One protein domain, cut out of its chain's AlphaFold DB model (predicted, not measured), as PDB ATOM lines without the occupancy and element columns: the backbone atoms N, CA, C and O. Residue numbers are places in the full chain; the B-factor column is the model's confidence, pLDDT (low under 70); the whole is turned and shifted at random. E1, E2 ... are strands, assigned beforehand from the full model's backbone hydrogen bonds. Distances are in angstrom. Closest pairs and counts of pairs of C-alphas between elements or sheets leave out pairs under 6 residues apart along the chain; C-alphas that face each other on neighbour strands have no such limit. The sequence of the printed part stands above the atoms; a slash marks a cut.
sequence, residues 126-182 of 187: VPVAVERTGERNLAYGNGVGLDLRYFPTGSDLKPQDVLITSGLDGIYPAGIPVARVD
ATOM      1  N   VAL A 126      46.136  10.720 -26.284       94.00
ATOM      2  CA  VAL A 126      44.911  10.383 -25.554       94.00
ATOM      3  C   VAL A 126      45.159   9.131 -24.712       94.00
ATOM      4  O   VAL A 126      45.433   8.063 -25.269       94.00
ATOM      5  N   PRO A 127      45.059   9.211 -23.374       93.88
ATOM      6  CA  PRO A 127      45.115   8.035 -22.518       93.88
ATOM      7  C   PRO A 127      43.881   7.154 -22.702       93.88
ATOM      8  O   PRO A 127      42.771   7.510 -22.295       93.88
ATOM      9  N   VAL A 128      44.077   5.963 -23.257       94.62
ATOM     10  CA  VAL A 128      43.014   5.017 -23.600       94.62
ATOM     11  C   VAL A 128      43.095   3.729 -22.790       94.62
ATOM     12  O   VAL A 128      44.123   3.384 -22.209       94.62
ATOM     13  N   ALA A 129      41.988   3.002 -22.756       93.44
ATOM     14  CA  ALA A 129      41.898   1.632 -22.301       93.44
ATOM     15  C   ALA A 129      41.149   0.793 -23.339       93.44
ATOM     16  O   ALA A 129      40.235   1.283 -24.004       93.44
ATOM     17  N   VAL A 130      41.519  -0.474 -23.472       94.44
ATOM     18  CA  VAL A 130      40.750  -1.446 -24.253       94.44
ATOM     19  C   VAL A 130      39.470  -1.756 -23.483       94.44
ATOM     20  O   VAL A 130      39.539  -2.235 -22.356       94.44
ATOM     21  N   GLU A 131      38.302  -1.521 -24.079       94.56
ATOM     22  CA  GLU A 131      37.002  -1.709 -23.413       94.56
ATOM     23  C   GLU A 131      36.820  -3.144 -22.894       94.56
ATOM     24  O   GLU A 131      36.323  -3.365 -21.792       94.56
ATOM     25  N   ARG A 132      37.282  -4.131 -23.670       94.44
ATOM     26  CA  ARG A 132      37.133  -5.557 -23.361       94.44
ATOM     27  C   ARG A 132      38.031  -6.044 -22.222       94.44
ATOM     28  O   ARG A 132      37.605  -6.897 -21.449       94.44
ATOM     29  N   THR A 133      39.282  -5.586 -22.164       91.50
ATOM     30  CA  THR A 133      40.297  -6.116 -21.228       91.50
ATOM     31  C   THR A 133      40.628  -5.152 -20.095       91.50
ATOM     32  O   THR A 133      41.196  -5.565 -19.088       91.50
ATOM     33  N   GLY A 134      40.297  -3.868 -20.243       90.19
ATOM     34  CA  GLY A 134      40.696  -2.800 -19.328       90.19
ATOM     35  C   GLY A 134      42.172  -2.404 -19.435       90.19
ATOM     36  O   GLY A 134      42.622  -1.545 -18.675       90.19
ATOM     37  N   GLU A 135      42.937  -3.000 -20.355       90.31
ATOM     38  CA  GLU A 135      44.356  -2.690 -20.543       90.31
ATOM     39  C   GLU A 135      44.534  -1.246 -21.009       90.31
ATOM     40  O   GLU A 135      43.925  -0.821 -21.991       90.31
ATOM     41  N   ARG A 136      45.375  -0.487 -20.301       91.19
ATOM     42  CA  ARG A 136      45.597   0.942 -20.544       91.19
ATOM     43  C   ARG A 136      46.796   1.174 -21.455       91.19
ATOM     44  O   ARG A 136      47.807   0.487 -21.333       91.19
ATOM     45  N   ASN A 137      46.698   2.176 -22.321       91.88
ATOM     46  CA  ASN A 137      47.797   2.646 -23.157       91.88
ATOM     47  C   ASN A 137      47.593   4.122 -23.558       91.88
ATOM     48  O   ASN A 137      46.612   4.755 -23.177       91.88
ATOM     49  N   LEU A 138      48.520   4.677 -24.327       92.69
ATOM     50  CA  LEU A 138      48.440   5.989 -24.946       92.69
ATOM     51  C   LEU A 138      48.197   5.816 -26.449       92.69
ATOM     52  O   LEU A 138      48.946   5.121 -27.139       92.69
ATOM     53  N   ALA A 139      47.144   6.455 -26.949       93.69
ATOM     54  CA  ALA A 139      46.912   6.626 -28.374       93.69
ATOM     55  C   ALA A 139      47.565   7.936 -28.829       93.69
ATOM     56  O   ALA A 139      47.351   8.980 -28.215       93.69
ATOM     57  N   TYR A 140      48.352   7.872 -29.897       94.75
ATOM     58  CA  TYR A 140      49.060   9.007 -30.482       94.75
ATOM     59  C   TYR A 140      48.411   9.372 -31.809       94.75
ATOM     60  O   TYR A 140      48.261   8.502 -32.666       94.75
ATOM     61  N   GLY A 141      48.056  10.635 -32.008       92.94
ATOM     62  CA  GLY A 141      47.608  11.086 -33.319       92.94
ATOM     63  C   GLY A 141      48.746  11.076 -34.343       92.94
ATOM     64  O   GLY A 141      49.920  11.241 -34.006       92.94
ATOM     65  N   ASN A 142      48.405  10.831 -35.608       90.94
ATOM     66  CA  ASN A 142      49.362  10.777 -36.721       90.94
ATOM     67  C   ASN A 142      48.961  11.683 -37.909       90.94
ATOM     68  O   ASN A 142      49.460  11.517 -39.021       90.94
ATOM     69  N   GLY A 143      48.043  12.624 -37.680       88.31
ATOM     70  CA  GLY A 143      47.467  13.551 -38.659       88.31
ATOM     71  C   GLY A 143      46.225  13.011 -39.379       88.31
ATOM     72  O   GLY A 143      45.354  13.786 -39.760       88.31
ATOM     73  N   VAL A 144      46.103  11.688 -39.529       85.88
ATOM     74  CA  VAL A 144      44.981  11.035 -40.241       85.88
ATOM     75  C   VAL A 144      44.190  10.052 -39.375       85.88
ATOM     76  O   VAL A 144      43.068   9.689 -39.712       85.88
ATOM     77  N   GLY A 145      44.755   9.621 -38.253       89.56
ATOM     78  CA  GLY A 145      44.200   8.614 -37.361       89.56
ATOM     79  C   GLY A 145      45.010   8.512 -36.072       89.56
ATOM     80  O   GLY A 145      45.592   9.499 -35.619       89.56
ATOM     81  N   LEU A 146      45.021   7.318 -35.479       93.12
ATOM     82  CA  LEU A 146      45.656   7.049 -34.191       93.12
ATOM     83  C   LEU A 146      46.580   5.832 -34.274       93.12
ATOM     84  O   LEU A 146      46.190   4.783 -34.789       93.12
ATOM     85  N   ASP A 147      47.757   5.956 -33.671       93.38
ATOM     86  CA  ASP A 147      48.691   4.865 -33.429       93.38
ATOM     87  C   ASP A 147      48.675   4.482 -31.947       93.38
ATOM     88  O   ASP A 147      48.849   5.321 -31.061       93.38
ATOM     89  N   LEU A 148      48.563   3.187 -31.667       91.06
ATOM     90  CA  LEU A 148      48.871   2.627 -30.353       91.06
ATOM     91  C   LEU A 148      50.335   2.195 -30.340       91.06
ATOM     92  O   LEU A 148      50.720   1.264 -31.049       91.06
ATOM     93  N   ARG A 149      51.161   2.867 -29.536       86.56
ATOM     94  CA  ARG A 149      52.598   2.570 -29.426       86.56
ATOM     95  C   ARG A 149      52.881   1.811 -28.129       86.56
ATOM     96  O   ARG A 149      52.140   1.929 -27.162       86.56
ATOM     97  N   TYR A 150      53.959   1.027 -28.108       81.19
ATOM     98  CA  TYR A 150      54.481   0.376 -26.893       81.19
ATOM     99  C   TYR A 150      53.483  -0.530 -26.149       81.19
ATOM    100  O   TYR A 150      53.468  -0.587 -24.920       81.19
ATOM    101  N   PHE A 151      52.639  -1.257 -26.881       81.00
ATOM    102  CA  PHE A 151      51.733  -2.234 -26.281       81.00
ATOM    103  C   PHE A 151      52.527  -3.460 -25.768       81.00
ATOM    104  O   PHE A 151      53.363  -3.975 -26.518       81.00
ATOM    105  N   PRO A 152      52.330  -3.930 -24.517       80.12
ATOM    106  CA  PRO A 152      53.088  -5.062 -23.976       80.12
ATOM    107  C   PRO A 152      52.950  -6.323 -24.838       80.12
ATOM    108  O   PRO A 152      51.851  -6.669 -25.246       80.12
ATOM    109  N   THR A 153      54.026  -7.078 -25.073       73.75
ATOM    110  CA  THR A 153      54.001  -8.258 -25.970       73.75
ATOM    111  C   THR A 153      52.975  -9.326 -25.559       73.75
ATOM    112  O   THR A 153      52.426 -10.017 -26.414       73.75
ATOM    113  N   GLY A 154      52.697  -9.451 -24.254       76.44
ATOM    114  CA  GLY A 154      51.710 -10.385 -23.700       76.44
ATOM    115  C   GLY A 154      50.270  -9.861 -23.650       76.44
ATOM    116  O   GLY A 154      49.404 -10.561 -23.138       76.44
ATOM    117  N   SER A 155      50.011  -8.647 -24.137       81.81
ATOM    118  CA  SER A 155      48.685  -8.038 -24.094       81.81
ATOM    119  C   SER A 155      47.679  -8.735 -25.003       81.81
ATOM    120  O   SER A 155      48.002  -9.078 -26.152       81.81
ATOM    121  N   ASP A 156      46.429  -8.816 -24.562       86.44
ATOM    122  CA  ASP A 156      45.344  -9.353 -25.380       86.44
ATOM    123  C   ASP A 156      44.666  -8.253 -26.214       86.44
ATOM    124  O   ASP A 156      43.470  -8.018 -26.070       86.44
ATOM    125  N   LEU A 157      45.419  -7.583 -27.096       89.56
ATOM    126  CA  LEU A 157      44.882  -6.635 -28.083       89.56
ATOM    127  C   LEU A 157      44.520  -7.353 -29.391       89.56
ATOM    128  O   LEU A 157      45.356  -8.047 -29.994       89.56
ATOM    129  N   LYS A 158      43.283  -7.158 -29.856       91.31
ATOM    130  CA  LYS A 158      42.742  -7.780 -31.070       91.31
ATOM    131  C   LYS A 158      42.187  -6.728 -32.039       91.31
ATOM    132  O   LYS A 158      41.692  -5.690 -31.602       91.31
ATOM    133  N   PRO A 159      42.220  -6.985 -33.362       93.12
ATOM    134  CA  PRO A 159      41.430  -6.209 -34.311       93.12
ATOM    135  C   PRO A 159      39.961  -6.156 -33.882       93.12
ATOM    136  O   PRO A 159      39.439  -7.127 -33.337       93.12
ATOM    137  N   GLN A 160      39.303  -5.039 -34.172       95.06
ATOM    138  CA  GLN A 160      37.927  -4.702 -33.801       95.06
ATOM    139  C   GLN A 160      37.683  -4.358 -32.325       95.06
ATOM    140  O   GLN A 160      36.576  -3.898 -32.020       95.06
ATOM    141  N   ASP A 161      38.679  -4.492 -31.440       95.12
ATOM    142  CA  ASP A 161      38.565  -4.003 -30.063       95.12
ATOM    143  C   ASP A 161      38.271  -2.491 -30.055       95.12
ATOM    144  O   ASP A 161      38.796  -1.724 -30.869       95.12
ATOM    145  N   VAL A 162      37.402  -2.072 -29.135       95.25
ATOM    146  CA  VAL A 162      37.052  -0.664 -28.920       95.25
ATOM    147  C   VAL A 162      37.986  -0.078 -27.871       95.25
ATOM    148  O   VAL A 162      38.234  -0.683 -26.827       95.25
ATOM    149  N   LEU A 163      38.496   1.113 -28.155       95.19
ATOM    150  CA  LEU A 163      39.271   1.920 -27.227       95.19
ATOM    151  C   LEU A 163      38.361   2.974 -26.609       95.19
ATOM    152  O   LEU A 163      37.626   3.657 -27.324       95.19
ATOM    153  N   ILE A 164      38.449   3.122 -25.296       95.06
ATOM    154  CA  ILE A 164      37.747   4.138 -24.513       95.06
ATOM    155  C   ILE A 164      38.758   5.012 -23.771       95.06
ATOM    156  O   ILE A 164      39.875   4.576 -23.509       95.06
ATOM    157  N   THR A 165      38.400   6.236 -23.402       93.62
ATOM    158  CA  THR A 165      39.232   7.080 -22.534       93.62
ATOM    159  C   THR A 165      39.433   6.411 -21.171       93.62
ATOM    160  O   THR A 165      38.500   5.881 -20.564       93.62
ATOM    161  N   SER A 166      40.668   6.423 -20.672       91.38
ATOM    162  CA  SER A 166      41.035   5.722 -19.432       91.38
ATOM    163  C   SER A 166      40.726   6.500 -18.149       91.38
ATOM    164  O   SER A 166      40.687   5.900 -17.074       91.38
ATOM    165  N   GLY A 167      40.556   7.824 -18.239       85.25
ATOM    166  CA  GLY A 167      40.430   8.713 -17.080       85.25
ATOM    167  C   GLY A 167      41.718   8.948 -16.291       85.25
ATOM    168  O   GLY A 167      41.663   9.522 -15.207       85.25
ATOM    169  N   LEU A 168      42.871   8.481 -16.784       82.25
ATOM    170  CA  LEU A 168      44.121   8.480 -16.019       82.25
ATOM    171  C   LEU A 168      44.718   9.879 -15.810       82.25
ATOM    172  O   LEU A 168      45.369  10.117 -14.798       82.25
ATOM    173  N   ASP A 169      44.525  10.782 -16.766       79.12
ATOM    174  CA  ASP A 169      45.087  12.134 -16.740       79.12
ATOM    175  C   ASP A 169      44.203  13.148 -16.000       79.12
ATOM    176  O   ASP A 169      44.639  14.269 -15.753       79.12
ATOM    177  N   GLY A 170      42.971  12.766 -15.647       76.25
ATOM    178  CA  GLY A 170      41.971  13.674 -15.084       76.25
ATOM    179  C   GLY A 170      41.461  14.731 -16.072       76.25
ATOM    180  O   GLY A 170      40.679  15.586 -15.670       76.25
ATOM    181  N   ILE A 171      41.885  14.669 -17.339       77.81
ATOM    182  CA  ILE A 171      41.471  15.573 -18.418       77.81
ATOM    183  C   ILE A 171      40.255  14.970 -19.115       77.81
ATOM    184  O   ILE A 171      39.202  15.598 -19.215       77.81
ATOM    185  N   TYR A 172      40.373  13.719 -19.557       85.44
ATOM    186  CA  TYR A 172      39.267  13.019 -20.194       85.44
ATOM    187  C   TYR A 172      38.472  12.228 -19.152       85.44
ATOM    188  O   TYR A 172      39.056  11.387 -18.468       85.44
ATOM    189  N   PRO A 173      37.142  12.395 -19.050       82.94
ATOM    190  CA  PRO A 173      36.308  11.470 -18.288       82.94
ATOM    191  C   PRO A 173      36.525  10.035 -18.775       82.94
ATOM    192  O   PRO A 173      36.689   9.819 -19.974       82.94
ATOM    193  N   ALA A 174      36.529   9.050 -17.877       87.50
ATOM    194  CA  ALA A 174      36.685   7.648 -18.269       87.50
ATOM    195  C   ALA A 174      35.454   7.134 -19.039       87.50
ATOM    196  O   ALA A 174      34.322   7.474 -18.700       87.50
ATOM    197  N   GLY A 175      35.669   6.262 -20.029       88.44
ATOM    198  CA  GLY A 175      34.588   5.538 -20.714       88.44
ATOM    199  C   GLY A 175      34.024   6.193 -21.980       88.44
ATOM    200  O   GLY A 175      33.013   5.727 -22.503       88.44
ATOM    201  N   ILE A 176      34.653   7.246 -22.503       90.75
ATOM    202  CA  ILE A 176      34.271   7.856 -23.783       90.75
ATOM    203  C   ILE A 176      34.886   7.022 -24.916       90.75
ATOM    204  O   ILE A 176      36.100   6.830 -24.905       90.75
ATOM    205  N   PRO A 177      34.111   6.538 -25.905       93.88
ATOM    206  CA  PRO A 177      34.665   5.850 -27.070       93.88
ATOM    207  C   PRO A 177      35.670   6.729 -27.821       93.88
ATOM    208  O   PRO A 177      35.421   7.911 -28.023       93.88
ATOM    209  N   VAL A 178      36.798   6.163 -28.240       94.69
ATOM    210  CA  VAL A 178      37.867   6.889 -28.949       94.69
ATOM    211  C   VAL A 178      38.051   6.334 -30.353       94.69
ATOM    212  O   VAL A 178      37.970   7.070 -31.331       94.69
ATOM    213  N   ALA A 179      38.292   5.029 -30.472       93.25
ATOM    214  CA  ALA A 179      38.557   4.400 -31.760       93.25
ATOM    215  C   ALA A 179      38.299   2.896 -31.730       93.25
ATOM    216  O   ALA A 179      38.087   2.293 -30.678       93.25
ATOM    217  N   ARG A 180      38.357   2.288 -32.914       95.19
ATOM    218  CA  ARG A 180      38.358   0.841 -33.099       95.19
ATOM    219  C   ARG A 180      39.699   0.406 -33.667       95.19
ATOM    220  O   ARG A 180      40.192   1.016 -34.611       95.19
ATOM    221  N   VAL A 181      40.266  -0.660 -33.115       93.56
ATOM    222  CA  VAL A 181      41.520  -1.236 -33.609       93.56
ATOM    223  C   VAL A 181      41.292  -1.814 -35.004       93.56
ATOM    224  O   VAL A 181      40.527  -2.763 -35.164       93.56
ATOM    225  N   ASP A 182      41.965  -1.266 -36.010       93.38
ATOM    226  CA  ASP A 182      41.915  -1.794 -37.377       93.38
ATOM    227  C   ASP A 182      42.900  -2.960 -37.554       93.38
ATOM    228  O   ASP A 182      42.522  -4.093 -37.858       93.38
TER     229      ASP A 182
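Overview. This is residues 126 to 182 of the 187 residues of the protein "Cell shape protein MreC" of Neisseria sp (UniProt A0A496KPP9). With little regular structure, this is a five-stranded sheet curled like part of a barrel, with long loops joining E3 to E4 and E4 to E5. The 57 printed residues hold E1 to E5 in chain order and no named helix; the class is all strand, with 22 residues in named elements. The sheet, E3 E2 E1 E4 E5, is antiparallel throughout; the whole is compact, radius of gyration of the C-alphas 10.5 A, spanning 27 by 26 by 18 A.

Along the chain. E1, residues 126 to 130, begins at C-alpha (44.911, 10.383, -25.554). E2, residues 136 to 141, measures 16.4 A; E3 is 146 to 148, E4 162 to 165. E5, 177 to 180, ends at (38.358, 0.841, -33.099).

Arrangement. Hairpins E1-E2 (N 128 to O 137, 2.8 A) and E2-E3 (N 140 to O 147, 2.8 A) form a meander, successive antiparallel neighbours. E4 beside E1 (N 129 to O 164, 2.7 A) completes a Greek key, its fourth strand neighbouring its first. E4-E5 is a hairpin (N 163 to O 179, 2.8 A).

Size, cuts and confidence. The printed part has no cut; no printed residue is under pLDDT 70.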